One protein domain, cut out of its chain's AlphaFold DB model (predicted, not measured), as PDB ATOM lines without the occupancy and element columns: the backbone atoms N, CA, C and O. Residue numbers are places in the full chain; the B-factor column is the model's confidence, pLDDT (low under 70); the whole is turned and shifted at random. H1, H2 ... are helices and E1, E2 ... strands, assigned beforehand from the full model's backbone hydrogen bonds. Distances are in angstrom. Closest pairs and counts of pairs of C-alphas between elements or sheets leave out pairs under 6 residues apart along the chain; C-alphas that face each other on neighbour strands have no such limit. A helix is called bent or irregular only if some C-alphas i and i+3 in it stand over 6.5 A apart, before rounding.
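What this domain is: This is residues 146 to 292 of the 337 residues of the protein "Hypothetical protein" of Rotaria sp. Silwood2 (UniProt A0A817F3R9). This is an elongated bundle of mostly aligned helices built along one long helix, H6: H5 folds back beside H6 as a helical hairpin, the shorter H8 packs on H6, and H7 and H4 both pack on H8, while H1 crosses H5 and H6 near their hairpin link. Two small pairs of strands lie at the two ends of H7, E1 with E3 beside its last residues and E2 with E4 beside its first, and the loop of residues 168 to 176 sticks out and adds to the length. The printed part has 147 residues, with named elements in the order H1 E1 H2 H3 H4 H5 H6 E2 H7 E3 H8 E4; one sheet is E1 - E3, antiparallel, and the other is E2 - E4, parallel. The class is mostly helix, and the whole is compact, with a radius of gyration of the C-alphas of 16.4 A and spans of 57 by 30 by 24 A.

Where its parts are: Look first at the strands, three residues each: E1 is residues 155 to 157, E3 274 to 276, E2 250 to 252 and E4 289 to 291. Then find C-alpha 220 at (35.884, 22.412, 22.264); from there H6 runs 34.7 A through residues 220 to 243 to C-alpha 243 at (28.226, 30.975, -10.500). H5, residues 198 to 214, is 25.2 A long with a kink of 26 degrees near residue 208; it is neither bent nor irregular, but only just: C-alphas 209 and 212 are 6.4 A apart. H7, residues 254 to 269, measures 23.1 A. The shorter helices are H1, residues 146 to 152, starting at C-alpha 146 at (44.732, 13.060, 8.627); H2, 159 to 166; H3, 178 to 181; H4, 187 to 194; and H8, 279 to 286.

How they stand to each other: Begin between E1 and E3, where N 156 and O 275 are 2.9 A apart, within hydrogen-bond range. In the other sheet, N 290 of E4 and O 250 of E2 are 2.9 A apart, also within range. Now go to H6, the hub, which touches four helices. H5 touches it at a shallow tilt of 26 degrees, opposite ways, closest at the C-alphas of Lys 209 and Val 230, 4.8 A. H8 touches H6 the same way at 15 degrees, a shallow tilt, with the C-alphas of Gly 236 and Ile 282 closest at 5.6 A. H7 only just touches H6, with 3 pairs of C-alphas within 8 A, the closest being Asn 228 and Leu 267 at 5.7 A. H1 also only just touches H6, with 3 such pairs, the closest being Leu 151 and Cys 226 at 7.3 A, and is about perpendicular to it at 81 degrees. H7 touches H8 opposite ways at a shallow tilt of 14 degrees, with the C-alphas of Glu 268 and Val 279 closest at 6.0 A. H4 touches H8 the same way at a shallow tilt of 7 degrees, closest at the C-alphas of Ile 193 and Val 281, 5.3 A. H2 touches no helix, and H3 is close to H6 but not clearly touching, with the C-alphas of Phe 178 and Ile 222 closest at 7.2 A. H5 and H7 are apart. Every O i to N i+4 pair is within hydrogen-bond range in H4, H6 and H8; the count is 1 of 3 in H1, with 3 of 4 O i to N i+3 pairs, 3 of 4 in H2, 10 of 13 in H5 and 11 of 12 in H7, and H3 is too short for such a pair.

The domain as a whole: The C-alphas farthest apart are those of Gln 172 and Asn 246, 56.8 A. Without residues 168 to 176, which stand free, the body spans 46 by 30 by 23 A. The printed part has no cut, and its one long link is H2 to H3, with 11 residues. The mean pLDDT of the printed part is 93.1, and residues 244 to 248 are under 70.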
ATOM      1  N   SER A 146      44.910  12.681  10.036       97.44
ATOM      2  CA  SER A 146      44.732  13.060   8.627       97.44
ATOM      3  C   SER A 146      43.434  13.831   8.395       97.44
ATOM      4  O   SER A 146      43.424  14.802   7.640       97.44
ATOM      5  N   ALA A 147      42.351  13.440   9.073       98.06
ATOM      6  CA  ALA A 147      41.100  14.188   9.036       98.06
ATOM      7  C   ALA A 147      41.254  15.549   9.730       98.06
ATOM      8  O   ALA A 147      40.851  16.571   9.173       98.06
ATOM      9  N   LEU A 148      41.897  15.592  10.904       98.50
ATOM     10  CA  LEU A 148      42.135  16.851  11.615       98.50
ATOM     11  C   LEU A 148      43.036  17.805  10.815       98.50
ATOM     12  O   LEU A 148      42.804  19.011  10.825       98.50
ATOM     13  N   LYS A 149      44.004  17.279  10.056       98.06
ATOM     14  CA  LYS A 149      44.887  18.065   9.186       98.06
ATOM     15  C   LYS A 149      44.113  18.917   8.179       98.06
ATOM     16  O   LYS A 149      44.477  20.066   7.969       98.06
ATOM     17  N   ILE A 150      43.033  18.394   7.588       98.19
ATOM     18  CA  ILE A 150      42.208  19.151   6.626       98.19
ATOM     19  C   ILE A 150      41.611  20.400   7.283       98.19
ATOM     20  O   ILE A 150      41.562  21.452   6.651       98.19
ATOM     21  N   LEU A 151      41.183  20.301   8.546       98.50
ATOM     22  CA  LEU A 151      40.703  21.451   9.313       98.50
ATOM     23  C   LEU A 151      41.859  22.382   9.705       98.50
ATOM     24  O   LEU A 151      41.767  23.592   9.513       98.50
ATOM     25  N   ALA A 152      42.947  21.819  10.233       98.38
ATOM     26  CA  ALA A 152      44.108  22.564  10.713       98.38
ATOM     27  C   ALA A 152      44.766  23.396   9.603       98.38
ATOM     28  O   ALA A 152      45.088  24.560   9.812       98.38
ATOM     29  N   ASP A 153      44.870  22.847   8.393       97.88
ATOM     30  CA  ASP A 153      45.427  23.542   7.233       97.88
ATOM     31  C   ASP A 153      44.552  24.709   6.752       97.88
ATOM     32  O   ASP A 153      44.999  25.485   5.911       97.88
ATOM     33  N   LEU A 154      43.327  24.862   7.268       98.44
ATOM     34  CA  LEU A 154      42.425  25.994   7.018       98.44
ATOM     35  C   LEU A 154      42.349  26.964   8.198       98.44
ATOM     36  O   LEU A 154      41.558  27.907   8.146       98.44
ATOM     37  N   CYS A 155      43.136  26.740   9.248       98.44
ATOM     38  CA  CYS A 155      43.152  27.553  10.452       98.44
ATOM     39  C   CYS A 155      44.499  28.268  10.602       98.44
ATOM     40  O   CYS A 155      45.548  27.733  10.252       98.44
ATOM     41  N   GLU A 156      44.467  29.482  11.141       97.31
ATOM     42  CA  GLU A 156      45.653  30.295  11.413       97.31
ATOM     43  C   GLU A 156      45.596  30.803  12.861       97.31
ATOM     44  O   GLU A 156      44.552  31.290  13.293       97.31
ATOM     45  N   PRO A 157      46.679  30.715  13.643       96.00
ATOM     46  CA  PRO A 157      46.729  31.298  14.979       96.00
ATOM     47  C   PRO A 157      46.790  32.834  14.909       96.00
ATOM     48  O   PRO A 157      47.497  33.403  14.083       96.00
ATOM     49  N   LEU A 158      46.110  33.522  15.827       92.44
ATOM     50  CA  LEU A 158      46.029  34.993  15.881       92.44
ATOM     51  C   LEU A 158      47.263  35.688  16.503       92.44
ATOM     52  O   LEU A 158      47.233  36.896  16.750       92.44
ATOM     53  N   GLY A 159      48.339  34.946  16.780       88.56
ATOM     54  CA  GLY A 159      49.589  35.481  17.337       88.56
ATOM     55  C   GLY A 159      49.430  36.147  18.710       88.56
ATOM     56  O   GLY A 159      48.498  35.844  19.459       88.56
ATOM     57  N   LEU A 160      50.349  37.069  19.032       85.25
ATOM     58  CA  LEU A 160      50.406  37.753  20.334       85.25
ATOM     59  C   LEU A 160      49.071  38.416  20.707       85.25
ATOM     60  O   LEU A 160      48.552  38.191  21.796       85.25
ATOM     61  N   GLN A 161      48.490  39.196  19.787       76.56
ATOM     62  CA  GLN A 161      47.283  39.987  20.067       76.56
ATOM     63  C   GLN A 161      46.058  39.116  20.363       76.56
ATOM     64  O   GLN A 161      45.206  39.507  21.159       76.56
ATOM     65  N   GLY A 162      45.953  37.952  19.714       83.38
ATOM     66  CA  GLY A 162      44.871  37.010  19.980       83.38
ATOM     67  C   GLY A 162      45.043  36.274  21.306       83.38
ATOM     68  O   GLY A 162      44.067  36.090  22.031       83.38
ATOM     69  N   ARG A 163      46.278  35.874  21.633       86.12
ATOM     70  CA  ARG A 163      46.582  35.071  22.825       86.12
ATOM     71  C   ARG A 163      46.530  35.878  24.118       86.12
ATOM     72  O   ARG A 163      45.864  35.440  25.053       86.12
ATOM     73  N   ASP A 164      47.123  37.071  24.125       83.25
ATOM     74  CA  ASP A 164      47.174  37.972  25.290       83.25
ATOM     75  C   ASP A 164      45.772  38.343  25.808       83.25
ATOM     76  O   ASP A 164      45.517  38.411  27.006       83.25
ATOM     77  N   ARG A 165      44.807  38.501  24.894       81.00
ATOM     78  CA  ARG A 165      43.416  38.837  25.244       81.00
ATOM     79  C   ARG A 165      42.577  37.640  25.676       81.00
ATOM     80  O   ARG A 165      41.521  37.830  26.274       81.00
ATOM     81  N   SER A 166      42.987  36.432  25.302       82.44
ATOM     82  CA  SER A 166      42.182  35.223  25.484       82.44
ATOM     83  C   SER A 166      42.433  34.583  26.845       82.44
ATOM     84  O   SER A 166      41.489  34.164  27.517       82.44
ATOM     85  N   ARG A 167      43.704  34.473  27.254       85.12
ATOM     86  CA  ARG A 167      44.103  33.737  28.462       85.12
ATOM     87  C   ARG A 167      45.348  34.342  29.096       85.12
ATOM     88  O   ARG A 167      46.183  34.926  28.418       85.12
ATOM     89  N   ASN A 168      45.512  34.103  30.395       88.38
ATOM     90  CA  ASN A 168      46.738  34.445  31.110       88.38
ATOM     91  C   ASN A 168      47.800  33.376  30.856       88.38
ATOM     92  O   ASN A 168      47.754  32.296  31.447       88.38
ATOM     93  N   TYR A 169      48.751  33.691  29.984       91.00
ATOM     94  CA  TYR A 169      49.900  32.844  29.709       91.00
ATOM     95  C   TYR A 169      51.077  33.193  30.621       91.00
ATOM     96  O   TYR A 169      51.323  34.346  30.968       91.00
ATOM     97  N   THR A 170      51.827  32.167  30.998       91.50
ATOM     98  CA  THR A 170      53.096  32.262  31.725       91.50
ATOM     99  C   THR A 170      54.119  31.363  31.044       91.50
ATOM    100  O   THR A 170      53.747  30.456  30.300       91.50
ATOM    101  N   SER A 171      55.402  31.524  31.369       90.75
ATOM    102  CA  SER A 171      56.466  30.638  30.873       90.75
ATOM    103  C   SER A 171      56.299  29.163  31.274       90.75
ATOM    104  O   SER A 171      56.991  28.303  30.739       90.75
ATOM    105  N   GLN A 172      55.389  28.856  32.205       91.88
ATOM    106  CA  GLN A 172      55.057  27.495  32.637       91.88
ATOM    107  C   GLN A 172      53.775  26.953  31.990       91.88
ATOM    108  O   GLN A 172      53.417  25.798  32.216       91.88
ATOM    109  N   THR A 173      53.052  27.772  31.222       93.50
ATOM    110  CA  THR A 173      51.802  27.345  30.590       93.50
ATOM    111  C   THR A 173      52.101  26.263  29.552       93.50
ATOM    112  O   THR A 173      52.945  26.481  28.683       93.50
ATOM    113  N   PRO A 174      51.440  25.092  29.612       93.69
ATOM    114  CA  PRO A 174      51.640  24.062  28.607       93.69
ATOM    115  C   PRO A 174      51.130  24.557  27.251       93.69
ATOM    116  O   PRO A 174      49.984  24.983  27.122       93.69
ATOM    117  N   LEU A 175      51.999  24.487  26.245       94.44
ATOM    118  CA  LEU A 175      51.688  24.835  24.862       94.44
ATOM    119  C   LEU A 175      51.515  23.531  24.068       94.44
ATOM    120  O   LEU A 175      52.476  22.980  23.528       94.44
ATOM    121  N   ASN A 176      50.308  22.975  24.112       93.38
ATOM    122  CA  ASN A 176      49.933  21.690  23.509       93.38
ATOM    123  C   ASN A 176      48.472  21.654  23.020       93.38
ATOM    124  O   ASN A 176      47.906  20.576  22.841       93.38
ATOM    125  N   ARG A 177      47.841  22.818  22.840       94.88
ATOM    126  CA  ARG A 177      46.474  22.948  22.323       94.88
ATOM    127  C   ARG A 177      46.465  22.958  20.801       94.88
ATOM    128  O   ARG A 177      47.497  23.136  20.157       94.88
ATOM    129  N   PHE A 178      45.273  22.890  20.212       97.25
ATOM    130  CA  PHE A 178      45.114  22.983  18.761       97.25
ATOM    131  C   PHE A 178      45.803  24.221  18.160       97.25
ATOM    132  O   PHE A 178      46.600  24.082  17.234       97.25
ATOM    133  N   VAL A 179      45.604  25.405  18.753       95.75
ATOM    134  CA  VAL A 179      46.225  26.676  18.322       95.75
ATOM    135  C   VAL A 179      47.761  26.651  18.305       95.75
ATOM    136  O   VAL A 179      48.390  27.383  17.540       95.75
ATOM    137  N   ASP A 180      48.380  25.822  19.141       95.38
ATOM    138  CA  ASP A 180      49.834  25.711  19.252       95.38
ATOM    139  C   ASP A 180      50.454  24.917  18.101       95.38
ATOM    140  O   ASP A 180      51.589  25.184  17.704       95.38
ATOM    141  N   ILE A 181      49.677  23.994  17.532       96.06
ATOM    142  CA  ILE A 181      50.082  23.095  16.448       96.06
ATOM    143  C   ILE A 181      49.879  23.755  15.079       96.06
ATOM    144  O   ILE A 181      50.610  23.455  14.136       96.06
ATOM    145  N   LEU A 182      48.907  24.670  14.961       96.69
ATOM    146  CA  LEU A 182      48.570  25.330  13.698       96.69
ATOM    147  C   LEU A 182      49.773  26.028  13.056       96.69
ATOM    148  O   LEU A 182      50.520  26.761  13.719       96.69
ATOM    149  N   LYS A 183      49.893  25.877  11.734       94.88
ATOM    150  CA  LYS A 183      50.849  26.625  10.908       94.88
ATOM    151  C   LYS A 183      50.550  28.125  10.978       94.88
ATOM    152  O   LYS A 183      49.419  28.534  11.208       94.88
ATOM    153  N   SER A 184      51.578  28.953  10.789       93.88
ATOM    154  CA  SER A 184      51.450  30.417  10.908       93.88
ATOM    155  C   SER A 184      50.566  31.036   9.814       93.88
ATOM    156  O   SER A 184      49.972  32.082  10.026       93.88
ATOM    157  N   GLU A 185      50.463  30.382   8.657       95.12
ATOM    158  CA  GLU A 185      49.592  30.776   7.548       95.12
ATOM    159  C   GLU A 185      49.073  29.539   6.795       95.12
ATOM    160  O   GLU A 185      49.727  28.492   6.765       95.12
ATOM    161  N   SER A 186      47.902  29.662   6.165       96.19
ATOM    162  CA  SER A 186      47.243  28.587   5.418       96.19
ATOM    163  C   SER A 186      47.624  28.604   3.929       96.19
ATOM    164  O   SER A 186      47.000  29.291   3.115       96.19
ATOM    165  N   GLU A 187      48.602  27.773   3.547       93.62
ATOM    166  CA  GLU A 187      48.917  27.499   2.131       93.62
ATOM    167  C   GLU A 187      47.702  26.927   1.393       93.62
ATOM    168  O   GLU A 187      47.409  27.331   0.272       93.62
ATOM    169  N   GLN A 188      46.943  26.038   2.042       95.25
ATOM    170  CA  GLN A 188      45.753  25.434   1.443       95.25
ATOM    171  C   GLN A 188      44.736  26.503   1.023       95.25
ATOM    172  O   GLN A 188      44.209  26.457  -0.086       95.25
ATOM    173  N   THR A 189      44.484  27.496   1.880       97.00
ATOM    174  CA  THR A 189      43.578  28.608   1.574       97.00
ATOM    175  C   THR A 189      44.102  29.442   0.409       97.00
ATOM    176  O   THR A 189      43.337  29.745  -0.505       97.00
ATOM    177  N   ARG A 190      45.400  29.779   0.393       95.19
ATOM    178  CA  ARG A 190      46.021  30.516  -0.721       95.19
ATOM    179  C   ARG A 190      45.871  29.768  -2.047       95.19
ATOM    180  O   ARG A 190      45.448  30.366  -3.032       95.19
ATOM    181  N   GLN A 191      46.170  28.470  -2.080       94.69
ATOM    182  CA  GLN A 191      46.053  27.663  -3.300       94.69
ATOM    183  C   GLN A 191      44.604  27.559  -3.790       94.69
ATOM    184  O   GLN A 191      44.350  27.592  -4.995       94.69
ATOM    185  N   LEU A 192      43.640  27.485  -2.868       96.38
ATOM    186  CA  LEU A 192      42.218  27.487  -3.211       96.38
ATOM    187  C   LEU A 192      41.722  28.847  -3.714       96.38
ATOM    188  O   LEU A 192      40.844  28.869  -4.560       96.38
ATOM    189  N   ILE A 193      42.283  29.968  -3.263       95.00
ATOM    190  CA  ILE A 193      41.980  31.290  -3.844       95.00
ATOM    191  C   ILE A 193      42.609  31.414  -5.241       95.00
ATOM    192  O   ILE A 193      41.982  31.887  -6.183       95.00
ATOM    193  N   LYS A 194      43.845  30.923  -5.414       92.31
ATOM    194  CA  LYS A 194      44.542  30.926  -6.712       92.31
ATOM    195  C   LYS A 194      43.833  30.042  -7.747       92.31
ATOM    196  O   LYS A 194      43.925  30.306  -8.951       92.31
ATOM    197  N   THR A 195      43.130  28.990  -7.315       90.75
ATOM    198  CA  THR A 195      42.447  28.084  -8.241       90.75
ATOM    199  C   THR A 195      41.186  28.709  -8.831       90.75
ATOM    200  O   THR A 195      40.246  29.080  -8.141       90.75
ATOM    201  N   LYS A 196      41.121  28.750 -10.163       84.00
ATOM    202  CA  LYS A 196      39.911  29.159 -10.898       84.00
ATOM    203  C   LYS A 196      38.999  27.972 -11.236       84.00
ATOM    204  O   LYS A 196      38.038  28.112 -11.989       84.00
ATOM    205  N   ASN A 197      39.311  26.778 -10.730       92.38
ATOM    206  CA  ASN A 197      38.593  25.554 -11.067       92.38
ATOM    207  C   ASN A 197      37.384  25.336 -10.141       92.38
ATOM    208  O   ASN A 197      37.510  24.803  -9.040       92.38
ATOM    209  N   ILE A 198      36.192  25.681 -10.637       91.44
ATOM    210  CA  ILE A 198      34.908  25.522  -9.929       91.44
ATOM    211  C   ILE A 198      34.654  24.072  -9.490       91.44
ATOM    212  O   ILE A 198      34.137  23.844  -8.399       91.44
ATOM    213  N   SER A 199      35.015  23.082 -10.315       93.50
ATOM    214  CA  SER A 199      34.801  21.663  -9.992       93.50
ATOM    215  C   SER A 199      35.666  21.223  -8.809       93.50
ATOM    216  O   SER A 199      35.183  20.549  -7.900       93.50
ATOM    217  N   LEU A 200      36.927  21.672  -8.787       95.88
ATOM    218  CA  LEU A 200      37.850  21.423  -7.680       95.88
ATOM    219  C   LEU A 200      37.378  22.093  -6.385       95.88
ATOM    220  O   LEU A 200      37.421  21.474  -5.325       95.88
ATOM    221  N   LEU A 201      36.901  23.339  -6.456       96.62
ATOM    222  CA  LEU A 201      36.339  24.025  -5.288       96.62
ATOM    223  C   LEU A 201      35.104  23.292  -4.758       96.62
ATOM    224  O   LEU A 201      34.980  23.075  -3.556       96.62
ATOM    225  N   TYR A 202      34.222  22.837  -5.652       97.06
ATOM    226  CA  TYR A 202      33.026  22.096  -5.267       97.06
ATOM    227  C   TYR A 202      33.369  20.791  -4.543       97.06
ATOM    228  O   TYR A 202      32.841  20.536  -3.460       97.06
ATOM    229  N   SER A 203      34.267  19.970  -5.101       97.75
ATOM    230  CA  SER A 203      34.690  18.723  -4.450       97.75
ATOM    231  C   SER A 203      35.415  18.983  -3.129       97.75
ATOM    232  O   SER A 203      35.208  18.244  -2.168       97.75
ATOM    233  N   THR A 204      36.186  20.070  -3.042       98.19
ATOM    234  CA  THR A 204      36.853  20.504  -1.808       98.19
ATOM    235  C   THR A 204      35.845  20.875  -0.720       98.19
ATOM    236  O   THR A 204      35.979  20.421   0.413       98.19
ATOM    237  N   PHE A 205      34.794  21.634  -1.037       98.19
ATOM    238  CA  PHE A 205      33.774  21.994  -0.045       98.19
ATOM    239  C   PHE A 205      32.940  20.794   0.403       98.19
ATOM    240  O   PHE A 205      32.555  20.724   1.569       98.19
ATOM    241  N   ILE A 206      32.695  19.827  -0.488       98.31
ATOM    242  CA  ILE A 206      32.089  18.548  -0.099       98.31
ATOM    243  C   ILE A 206      33.010  17.797   0.865       98.31
ATOM    244  O   ILE A 206      32.536  17.354   1.908       98.31
ATOM    245  N   LEU A 207      34.311  17.717   0.565       98.31
ATOM    246  CA  LEU A 207      35.295  17.090   1.446       98.31
ATOM    247  C   LEU A 207      35.312  17.752   2.827       98.31
ATOM    248  O   LEU A 207      35.244  17.048   3.824       98.31
ATOM    249  N   TRP A 208      35.352  19.083   2.905       97.75
ATOM    250  CA  TRP A 208      35.297  19.816   4.177       97.75
ATOM    251  C   TRP A 208      34.074  19.424   5.011       97.75
ATOM    252  O   TRP A 208      34.202  19.133   6.199       97.75
ATOM    253  N   LYS A 209      32.905  19.344   4.367       97.00
ATOM    254  CA  LYS A 209      31.644  18.986   5.014       97.00
ATOM    255  C   LYS A 209      31.601  17.534   5.494       97.00
ATOM    256  O   LYS A 209      31.054  17.269   6.560       97.00
ATOM    257  N   THR A 210      32.134  16.585   4.725       97.38
ATOM    258  CA  THR A 210      32.082  15.157   5.087       97.38
ATOM    259  C   THR A 210      33.216  14.740   6.017       97.38
ATOM    260  O   THR A 210      33.043  13.820   6.811       97.38
ATOM    261  N   ASN A 211      34.361  15.425   5.959       96.69
ATOM    262  CA  ASN A 211      35.557  15.094   6.729       96.69
ATOM    263  C   ASN A 211      35.343  15.169   8.248       96.69
ATOM    264  O   ASN A 211      35.983  14.425   8.987       96.69
ATOM    265  N   ILE A 212      34.419  16.011   8.720       94.94
ATOM    266  CA  ILE A 212      34.167  16.192  10.158       94.94
ATOM    267  C   ILE A 212      33.743  14.882  10.825       94.94
ATOM    268  O   ILE A 212      34.099  14.642  11.972       94.94
ATOM    269  N   LEU A 213      33.058  13.994  10.089       96.00
ATOM    270  CA  LEU A 213      32.614  12.685  10.583       96.00
ATOM    271  C   LEU A 213      33.777  11.771  10.995       96.00
ATOM    272  O   LEU A 213      33.562  10.787  11.696       96.00
ATOM    273  N   HIS A 214      34.995  12.083  10.550       97.12
ATOM    274  CA  HIS A 214      36.210  11.345  10.873       97.12
ATOM    275  C   HIS A 214      37.034  12.004  11.987       97.12
ATOM    276  O   HIS A 214      38.057  11.446  12.382       97.12
ATOM    277  N   ILE A 215      36.622  13.172  12.487       96.81
ATOM    278  CA  ILE A 215      37.307  13.892  13.561       96.81
ATOM    279  C   ILE A 215      36.607  13.573  14.883       96.81
ATOM    280  O   ILE A 215      35.522  14.074  15.167       96.81
ATOM    281  N   HIS A 216      37.258  12.761  15.717       95.19
ATOM    282  CA  HIS A 216      36.844  12.532  17.101       95.19
ATOM    283  C   HIS A 216      37.855  13.193  18.039       95.19
ATOM    284  O   HIS A 216      38.992  12.732  18.159       95.19
ATOM    285  N   SER A 217      37.437  14.291  18.669       95.25
ATOM    286  CA  SER A 217      38.219  15.069  19.632       95.25
ATOM    287  C   SER A 217      37.328  15.514  20.792       95.25
ATOM    288  O   SER A 217      36.128  15.708  20.610       95.25
ATOM    289  N   ASN A 218      37.929  15.694  21.970       94.56
ATOM    290  CA  ASN A 218      37.271  16.289  23.138       94.56
ATOM    291  C   ASN A 218      37.546  17.800  23.254       94.56
ATOM    292  O   ASN A 218      37.072  18.437  24.193       94.56
ATOM    293  N   ASP A 219      38.342  18.368  22.344       95.69
ATOM    294  CA  ASP A 219      38.695  19.786  22.346       95.69
ATOM    295  C   ASP A 219      37.529  20.627  21.796       95.69
ATOM    296  O   ASP A 219      37.087  20.449  20.658       95.69
ATOM    297  N   THR A 220      37.025  21.553  22.612       96.00
ATOM    298  CA  THR A 220      35.884  22.412  22.264       96.00
ATOM    299  C   THR A 220      36.177  23.348  21.097       96.00
ATOM    300  O   THR A 220      35.274  23.629  20.312       96.00
ATOM    301  N   ASP A 221      37.424  23.808  20.960       96.56
ATOM    302  CA  ASP A 221      37.838  24.696  19.873       96.56
ATOM    303  C   ASP A 221      37.787  23.923  18.543       96.56
ATOM    304  O   ASP A 221      37.251  24.423  17.552       96.56
ATOM    305  N   ILE A 222      38.257  22.665  18.533       98.19
ATOM    306  CA  ILE A 222      38.172  21.772  17.363       98.19
ATOM    307  C   ILE A 222      36.712  21.505  16.986       98.19
ATOM    308  O   ILE A 222      36.353  21.618  15.812       98.19
ATOM    309  N   LEU A 223      35.860  21.171  17.961       97.56
ATOM    310  CA  LEU A 223      34.446  20.884  17.708       97.56
ATOM    311  C   LEU A 223      33.715  22.102  17.122       97.56
ATOM    312  O   LEU A 223      33.013  21.964  16.119       97.56
ATOM    313  N   GLN A 224      33.944  23.300  17.670       98.19
ATOM    314  CA  GLN A 224      33.345  24.524  17.138       98.19
ATOM    315  C   GLN A 224      33.858  24.844  15.727       98.19
ATOM    316  O   GLN A 224      33.078  25.230  14.856       98.19
ATOM    317  N   LEU A 225      35.154  24.653  15.460       98.38
ATOM    318  CA  LEU A 225      35.723  24.848  14.126       98.38
ATOM    319  C   LEU A 225      35.167  23.849  13.100       98.38
ATOM    320  O   LEU A 225      34.944  24.235  11.952       98.38
ATOM    321  N   CYS A 226      34.883  22.604  13.492       98.12
ATOM    322  CA  CYS A 226      34.192  21.632  12.640       98.12
ATOM    323  C   CYS A 226      32.799  22.129  12.227       98.12
ATOM    324  O   CYS A 226      32.464  22.097  11.042       98.12
ATOM    325  N   GLU A 227      31.997  22.626  13.173       97.88
ATOM    326  CA  GLU A 227      30.679  23.203  12.874       97.88
ATOM    327  C   GLU A 227      30.788  24.420  11.950       97.88
ATOM    328  O   GLU A 227      30.042  24.540  10.971       97.88
ATOM    329  N   ASN A 228      31.755  25.298  12.224       98.44
ATOM    330  CA  ASN A 228      32.004  26.485  11.415       98.44
ATOM    331  C   ASN A 228      32.396  26.108   9.986       98.44
ATOM    332  O   ASN A 228      31.918  26.721   9.032       98.44
ATOM    333  N   LEU A 229      33.224  25.070   9.828       98.38
ATOM    334  CA  LEU A 229      33.647  24.573   8.528       98.38
ATOM    335  C   LEU A 229      32.468  23.998   7.732       98.38
ATOM    336  O   LEU A 229      32.362  24.279   6.542       98.38
ATOM    337  N   VAL A 230      31.537  23.275   8.368       98.25
ATOM    338  CA  VAL A 230      30.314  22.785   7.699       98.25
ATOM    339  C   VAL A 230      29.463  23.946   7.182       98.25
ATOM    340  O   VAL A 230      29.052  23.939   6.018       98.25
ATOM    341  N   GLN A 231      29.226  24.962   8.018       98.00
ATOM    342  CA  GLN A 231      28.473  26.152   7.608       98.00
ATOM    343  C   GLN A 231      29.169  26.883   6.456       98.00
ATOM    344  O   GLN A 231      28.521  27.281   5.483       98.00
ATOM    345  N   LEU A 232      30.494  27.007   6.535       98.31
ATOM    346  CA  LEU A 232      31.313  27.626   5.505       98.31
ATOM    347  C   LEU A 232      31.215  26.874   4.170       98.31
ATOM    348  O   LEU A 232      30.984  27.492   3.127       98.31
ATOM    349  N   SER A 233      31.311  25.544   4.201       98.12
ATOM    350  CA  SER A 233      31.133  24.678   3.032       98.12
ATOM    351  C   SER A 233      29.755  24.841   2.400       98.12
ATOM    352  O   SER A 233      29.647  24.922   1.177       98.12
ATOM    353  N   ASP A 234      28.696  24.937   3.205       97.69
ATOM    354  CA  ASP A 234      27.333  25.121   2.703       97.69
ATOM    355  C   ASP A 234      27.123  26.488   2.040       97.69
ATOM    356  O   ASP A 234      26.373  26.599   1.064       97.69
ATOM    357  N   ILE A 235      27.783  27.545   2.523       96.75
ATOM    358  CA  ILE A 235      27.820  28.841   1.830       96.75
ATOM    359  C   ILE A 235      28.569  28.693   0.499       96.75
ATOM    360  O   ILE A 235      28.011  29.023  -0.547       96.75
ATOM    361  N   GLY A 236      29.778  28.123   0.512       96.50
ATOM    362  CA  GLY A 236      30.596  27.937  -0.688       96.50
ATOM    363  C   GLY A 236      29.895  27.135  -1.787       96.50
ATOM    364  O   GLY A 236      29.834  27.568  -2.934       96.50
ATOM    365  N   ILE A 237      29.277  26.004  -1.439       96.62
ATOM    366  CA  ILE A 237      28.516  25.168  -2.381       96.62
ATOM    367  C   ILE A 237      27.349  25.949  -3.001       96.62
ATOM    368  O   ILE A 237      27.078  25.799  -4.195       96.62
ATOM    369  N   ARG A 238      26.652  26.787  -2.220       93.81
ATOM    370  CA  ARG A 238      25.574  27.646  -2.737       93.81
ATOM    371  C   ARG A 238      26.109  28.693  -3.712       93.81
ATOM    372  O   ARG A 238      25.529  28.837  -4.784       93.81
ATOM    373  N   LEU A 239      27.226  29.352  -3.395       93.06
ATOM    374  CA  LEU A 239      27.868  30.320  -4.294       93.06
ATOM    375  C   LEU A 239      28.288  29.679  -5.618       93.06
ATOM    376  O   LEU A 239      27.955  30.194  -6.683       93.06
ATOM    377  N   LEU A 240      28.941  28.514  -5.582       92.81
ATOM    378  CA  LEU A 240      29.364  27.819  -6.803       92.81
ATOM    379  C   LEU A 240      28.174  27.399  -7.680       92.81
ATOM    380  O   LEU A 240      28.265  27.448  -8.908       92.81
ATOM    381  N   LYS A 241      27.044  27.008  -7.071       90.06
ATOM    382  CA  LYS A 241      25.804  26.706  -7.807       90.06
ATOM    383  C   LYS A 241      25.237  27.937  -8.510       90.06
ATOM    384  O   LYS A 241      24.731  27.794  -9.619       90.06
ATOM    385  N   LEU A 242      25.338  29.116  -7.895       88.38
ATOM    386  CA  LEU A 242      24.944  30.372  -8.527       88.38
ATOM    387  C   LEU A 242      25.896  30.713  -9.686       88.38
ATOM    388  O   LEU A 242      25.429  30.920 -10.803       88.38
ATOM    389  N   LEU A 243      27.216  30.647  -9.478       85.62
ATOM    390  CA  LEU A 243      28.226  30.975 -10.500       85.62
ATOM    391  C   LEU A 243      28.138  30.121 -11.770       85.62
ATOM    392  O   LEU A 243      28.388  30.623 -12.863       85.62
ATOM    393  N   ARG A 244      27.742  28.845 -11.660       69.62
ATOM    394  CA  ARG A 244      27.635  27.925 -12.810       69.62
ATOM    395  C   ARG A 244      26.672  28.417 -13.905       69.62
ATOM    396  O   ARG A 244      26.716  27.898 -15.017       69.62
ATOM    397  N   ASN A 245      25.837  29.415 -13.609       62.09
ATOM    398  CA  ASN A 245      24.772  29.865 -14.493       62.09
ATOM    399  C   ASN A 245      25.106  31.060 -15.405       62.09
ATOM    400  O   ASN A 245      24.259  31.349 -16.239       62.09
ATOM    401  N   ASN A 246      26.255  31.755 -15.315       55.22
ATOM    402  CA  ASN A 246      26.535  32.902 -16.209       55.22
ATOM    403  C   ASN A 246      28.021  33.304 -16.311       55.22
ATOM    404  O   ASN A 246      28.785  33.114 -15.373       55.22
ATOM    405  N   GLN A 247      28.407  33.925 -17.437       58.91
ATOM    406  CA  GLN A 247      29.744  34.517 -17.660       58.91
ATOM    407  C   GLN A 247      29.882  35.979 -17.181       58.91
ATOM    408  O   GLN A 247      30.988  36.513 -17.168       58.91
ATOM    409  N   GLN A 248      28.784  36.638 -16.801       67.62
ATOM    410  CA  GLN A 248      28.785  37.992 -16.228       67.62
ATOM    411  C   GLN A 248      28.605  37.938 -14.707       67.62
ATOM    412  O   GLN A 248      27.952  37.020 -14.201       67.62
ATOM    413  N   ARG A 249      29.160  38.933 -13.994       75.31
ATOM    414  CA  ARG A 249      28.951  39.095 -12.547       75.31
ATOM    415  C   ARG A 249      27.458  39.137 -12.245       75.31
ATOM    416  O   ARG A 249      26.701  39.866 -12.886       75.31
ATOM    417  N   GLN A 250      27.034  38.306 -11.303       82.19
ATOM    418  CA  GLN A 250      25.623  38.165 -10.966       82.19
ATOM    419  C   GLN A 250      25.216  39.234  -9.959       82.19
ATOM    420  O   GLN A 250      25.883  39.413  -8.939       82.19
ATOM    421  N   ILE A 251      24.104  39.913 -10.239       85.56
ATOM    422  CA  ILE A 251      23.503  40.862  -9.303       85.56
ATOM    423  C   ILE A 251      22.713  40.076  -8.257       85.56
ATOM    424  O   ILE A 251      21.900  39.221  -8.604       85.56
ATOM    425  N   VAL A 252      22.943  40.372  -6.981       88.69
ATOM    426  CA  VAL A 252      22.242  39.762  -5.839       88.69
ATOM    427  C   VAL A 252      21.642  40.842  -4.944       88.69
ATOM    428  O   VAL A 252      22.093  41.987  -4.955       88.69
ATOM    429  N   SER A 253      20.643  40.504  -4.124       90.00
ATOM    430  CA  SER A 253      20.128  41.456  -3.128       90.00
ATOM    431  C   SER A 253      21.238  41.907  -2.174       90.00
ATOM    432  O   SER A 253      21.977  41.080  -1.626       90.00
ATOM    433  N   SER A 254      21.302  43.213  -1.899       89.62
ATOM    434  CA  SER A 254      22.263  43.783  -0.945       89.62
ATOM    435  C   SER A 254      22.080  43.187   0.450       89.62
ATOM    436  O   SER A 254      23.060  42.884   1.130       89.62
ATOM    437  N   ARG A 255      20.828  42.954   0.875       89.69
ATOM    438  CA  ARG A 255      20.539  42.340   2.179       89.69
ATOM    439  C   ARG A 255      21.164  40.955   2.283       89.69
ATOM    440  O   ARG A 255      21.747  40.627   3.311       89.69
ATOM    441  N   TRP A 256      21.038  40.151   1.232       91.31
ATOM    442  CA  TRP A 256      21.618  38.813   1.205       91.31
ATOM    443  C   TRP A 256      23.149  38.871   1.201       91.31
ATOM    444  O   TRP A 256      23.770  38.178   2.003       91.31
ATOM    445  N   TYR A 257      23.742  39.736   0.371       92.44
ATOM    446  CA  TYR A 257      25.194  39.892   0.244       92.44
ATOM    447  C   TYR A 257      25.850  40.270   1.578       92.44
ATOM    448  O   TYR A 257      26.729  39.563   2.073       92.44
ATOM    449  N   TYR A 258      25.364  41.334   2.227       93.38
ATOM    450  CA  TYR A 258      25.908  41.777   3.512       93.38
ATOM    451  C   TYR A 258      25.600  40.805   4.656       93.38
ATOM    452  O   TYR A 258      26.392  40.694   5.589       93.38
ATOM    453  N   TYR A 259      24.499  40.048   4.573       94.50
ATOM    454  CA  TYR A 259      24.237  38.964   5.518       94.50
ATOM    455  C   TYR A 259      25.252  37.819   5.379       94.50
ATOM    456  O   TYR A 259      25.719  37.309   6.396       94.50
ATOM    457  N   GLN A 260      25.661  37.455   4.154       95.50
ATOM    458  CA  GLN A 260      26.752  36.490   3.965       95.50
ATOM    459  C   GLN A 260      28.063  37.022   4.553       95.50
ATOM    460  O   GLN A 260      28.715  36.299   5.298       95.50
ATOM    461  N   ILE A 261      28.418  38.289   4.303       95.50
ATOM    462  CA  ILE A 261      29.620  38.911   4.892       95.50
ATOM    463  C   ILE A 261      29.586  38.846   6.422       95.50
ATOM    464  O   ILE A 261      30.585  38.481   7.040       95.50
ATOM    465  N   TYR A 262      28.447  39.166   7.038       96.44
ATOM    466  CA  TYR A 262      28.284  39.088   8.488       96.44
ATOM    467  C   TYR A 262      28.525  37.668   9.027       96.44
ATOM    468  O   TYR A 262      29.272  37.497   9.995       96.44
ATOM    469  N   ILE A 263      27.947  36.647   8.380       97.44
ATOM    470  CA  ILE A 263      28.176  35.246   8.763       97.44
ATOM    471  C   ILE A 263      29.655  34.890   8.604       97.44
ATOM    472  O   ILE A 263      30.248  34.362   9.537       97.44
ATOM    473  N   LEU A 264      30.269  35.216   7.464       98.00
ATOM    474  CA  LEU A 264      31.680  34.928   7.203       98.00
ATOM    475  C   LEU A 264      32.598  35.564   8.254       98.00
ATOM    476  O   LEU A 264      33.480  34.887   8.772       98.00
ATOM    477  N   ASN A 265      32.353  36.822   8.627       96.69
ATOM    478  CA  ASN A 265      33.117  37.503   9.675       96.69
ATOM    479  C   ASN A 265      32.931  36.846  11.049       96.69
ATOM    480  O   ASN A 265      33.877  36.794  11.829       96.69
ATOM    481  N   THR A 266      31.733  36.330  11.336       97.12
ATOM    482  CA  THR A 266      31.475  35.579  12.571       97.12
ATOM    483  C   THR A 266      32.263  34.271  12.565       97.12
ATOM    484  O   THR A 266      33.060  34.041  13.467       97.12
ATOM    485  N   LEU A 267      32.116  33.456  11.513       98.19
ATOM    486  CA  LEU A 267      32.794  32.161  11.377       98.19
ATOM    487  C   LEU A 267      34.322  32.287  11.416       98.19
ATOM    488  O   LEU A 267      34.995  31.392  11.923       98.19
ATOM    489  N   GLU A 268      34.868  33.390  10.892       97.88
ATOM    490  CA  GLU A 268      36.308  33.634  10.828       97.88
ATOM    491  C   GLU A 268      36.957  33.750  12.214       97.88
ATOM    492  O   GLU A 268      38.078  33.277  12.370       97.88
ATOM    493  N   TYR A 269      36.270  34.325  13.209       95.69
ATOM    494  CA  TYR A 269      36.840  34.641  14.533       95.69
ATOM    495  C   TYR A 269      36.037  34.084  15.714       95.69
ATOM    496  O   TYR A 269      36.249  34.492  16.854       95.69
ATOM    497  N   GLN A 270      35.090  33.177  15.468       95.44
ATOM    498  CA  GLN A 270      34.230  32.630  16.521       95.44
ATOM    499  C   GLN A 270      35.008  31.827  17.573       95.44
ATOM    500  O   GLN A 270      34.569  31.745  18.719       95.44
ATOM    501  N   VAL A 271      36.145  31.233  17.199       95.75
ATOM    502  CA  VAL A 271      36.994  30.469  18.117       95.75
ATOM    503  C   VAL A 271      38.135  31.353  18.627       95.75
ATOM    504  O   VAL A 271      38.848  31.944  17.817       95.75
ATOM    505  N   PRO A 272      38.336  31.467  19.954       92.88
ATOM    506  CA  PRO A 272      39.407  32.285  20.506       92.88
ATOM    507  C   PRO A 272      40.779  31.869  19.976       92.88
ATOM    508  O   PRO A 272      41.071  30.685  19.829       92.88
ATOM    509  N   GLU A 273      41.648  32.854  19.740       94.75
ATOM    510  CA  GLU A 273      43.050  32.663  19.330       94.75
ATOM    511  C   GLU A 273      43.260  32.030  17.942       94.75
ATOM    512  O   GLU A 273      44.402  31.965  17.485       94.75
ATOM    513  N   ILE A 274      42.195  31.609  17.253       96.69
ATOM    514  CA  ILE A 274      42.252  30.934  15.955       96.69
ATOM    515  C   ILE A 274      41.365  31.670  14.952       96.69
ATOM    516  O   ILE A 274      40.195  31.944  15.198       96.69
ATOM    517  N   ARG A 275      41.919  31.939  13.774       96.75
ATOM    518  CA  ARG A 275      41.184  32.365  12.590       96.75
ATOM    519  C   ARG A 275      40.846  31.156  11.720       96.75
ATOM    520  O   ARG A 275      41.753  30.419  11.332       96.75
ATOM    521  N   LEU A 276      39.588  31.009  11.299       98.44
ATOM    522  CA  LEU A 276      39.220  30.088  10.215       98.44
ATOM    523  C   LEU A 276      39.553  30.726   8.856       98.44
ATOM    524  O   LEU A 276      38.712  31.340   8.198       98.44
ATOM    525  N   ALA A 277      40.805  30.587   8.428       98.25
ATOM    526  CA  ALA A 277      41.340  31.184   7.208       98.25
ATOM    527  C   ALA A 277      40.608  30.748   5.929       98.25
ATOM    528  O   ALA A 277      40.540  31.535   4.981       98.25
ATOM    529  N   GLY A 278      39.993  29.558   5.925       97.81
ATOM    530  CA  GLY A 278      39.150  29.075   4.825       97.81
ATOM    531  C   GLY A 278      38.022  30.043   4.432       97.81
ATOM    532  O   GLY A 278      37.581  30.031   3.283       97.81
ATOM    533  N   VAL A 279      37.600  30.937   5.339       98.50
ATOM    534  CA  VAL A 279      36.635  32.012   5.053       98.50
ATOM    535  C   VAL A 279      37.063  32.874   3.865       98.50
ATOM    536  O   VAL A 279      36.214  33.276   3.068       98.50
ATOM    537  N   ARG A 280      38.369  33.109   3.687       97.88
ATOM    538  CA  ARG A 280      38.893  33.910   2.570       97.88
ATOM    539  C   ARG A 280      38.569  33.302   1.205       97.88
ATOM    540  O   ARG A 280      38.277  34.055   0.287       97.88
ATOM    541  N   VAL A 281      38.533  31.970   1.088       97.62
ATOM    542  CA  VAL A 281      38.134  31.283  -0.156       97.62
ATOM    543  C   VAL A 281      36.688  31.628  -0.517       97.62
ATOM    544  O   VAL A 281      36.367  31.908  -1.666       97.62
ATOM    545  N   ILE A 282      35.797  31.630   0.476       97.56
ATOM    546  CA  ILE A 282      34.376  31.916   0.255       97.56
ATOM    547  C   ILE A 282      34.142  33.411   0.023       97.56
ATOM    548  O   ILE A 282      33.272  33.774  -0.764       97.56
ATOM    549  N   ARG A 283      34.934  34.275   0.667       97.12
ATOM    550  CA  ARG A 283      34.917  35.723   0.441       97.12
ATOM    551  C   ARG A 283      35.330  36.072  -0.993       97.12
ATOM    552  O   ARG A 283      34.592  36.799  -1.642       97.12
ATOM    553  N   ASP A 284      36.406  35.474  -1.506       95.50
ATOM    554  CA  ASP A 284      36.837  35.635  -2.905       95.50
ATOM    555  C   ASP A 284      35.739  35.204  -3.900       95.50
ATOM    556  O   ASP A 284      35.418  35.917  -4.851       95.50
ATOM    557  N   LEU A 285      35.057  34.083  -3.627       93.94
ATOM    558  CA  LEU A 285      33.897  33.667  -4.422       93.94
ATOM    559  C   LEU A 285      32.732  34.659  -4.340       93.94
ATOM    560  O   LEU A 285      32.062  34.896  -5.345       93.94
ATOM    561  N   LEU A 286      32.463  35.218  -3.158       93.81
ATOM    562  CA  LEU A 286      31.388  36.186  -2.946       93.81
ATOM    563  C   LEU A 286      31.659  37.511  -3.676       93.81
ATOM    564  O   LEU A 286      30.722  38.116  -4.185       93.81
ATOM    565  N   GLU A 287      32.919  37.927  -3.808       92.12
ATOM    566  CA  GLU A 287      33.326  39.141  -4.537       92.12
ATOM    567  C   GLU A 287      33.081  39.069  -6.057       92.12
ATOM    568  O   GLU A 287      33.161  40.080  -6.762       92.12
ATOM    569  N   GLN A 288      32.730  37.892  -6.584       90.56
ATOM    570  CA  GLN A 288      32.271  37.737  -7.968       90.56
ATOM    571  C   GLN A 288      30.802  38.152  -8.175       90.56
ATOM    572  O   GLN A 288      30.316  38.151  -9.311       90.56
ATOM    573  N   PHE A 289      30.095  38.506  -7.101       90.44
ATOM    574  CA  PHE A 289      28.709  38.962  -7.116       90.44
ATOM    575  C   PHE A 289      28.632  40.459  -6.820       90.44
ATOM    576  O   PHE A 289      29.318  40.958  -5.930       90.44
ATOM    577  N   ASP A 290      27.748  41.168  -7.521       88.94
ATOM    578  CA  ASP A 290      27.538  42.600  -7.312       88.94
ATOM    579  C   ASP A 290      26.246  42.827  -6.495       88.94
ATOM    580  O   ASP A 290      25.166  42.376  -6.895       88.94
ATOM    581  N   PRO A 291      26.298  43.515  -5.339       88.88
ATOM    582  CA  PRO A 291      25.094  43.830  -4.576       88.88
ATOM    583  C   PRO A 291      24.235  44.870  -5.312       88.88
ATOM    584  O   PRO A 291      24.732  45.889  -5.793       88.88
ATOM    585  N   CYS A 292      22.922  44.636  -5.379       82.81
ATOM    586  CA  CYS A 292      21.984  45.523  -6.061       82.81
ATOM    587  C   CYS A 292      21.957  46.913  -5.404       82.81
ATOM    588  O   CYS A 292      21.517  47.073  -4.262       82.81
TER     589      CYS A 292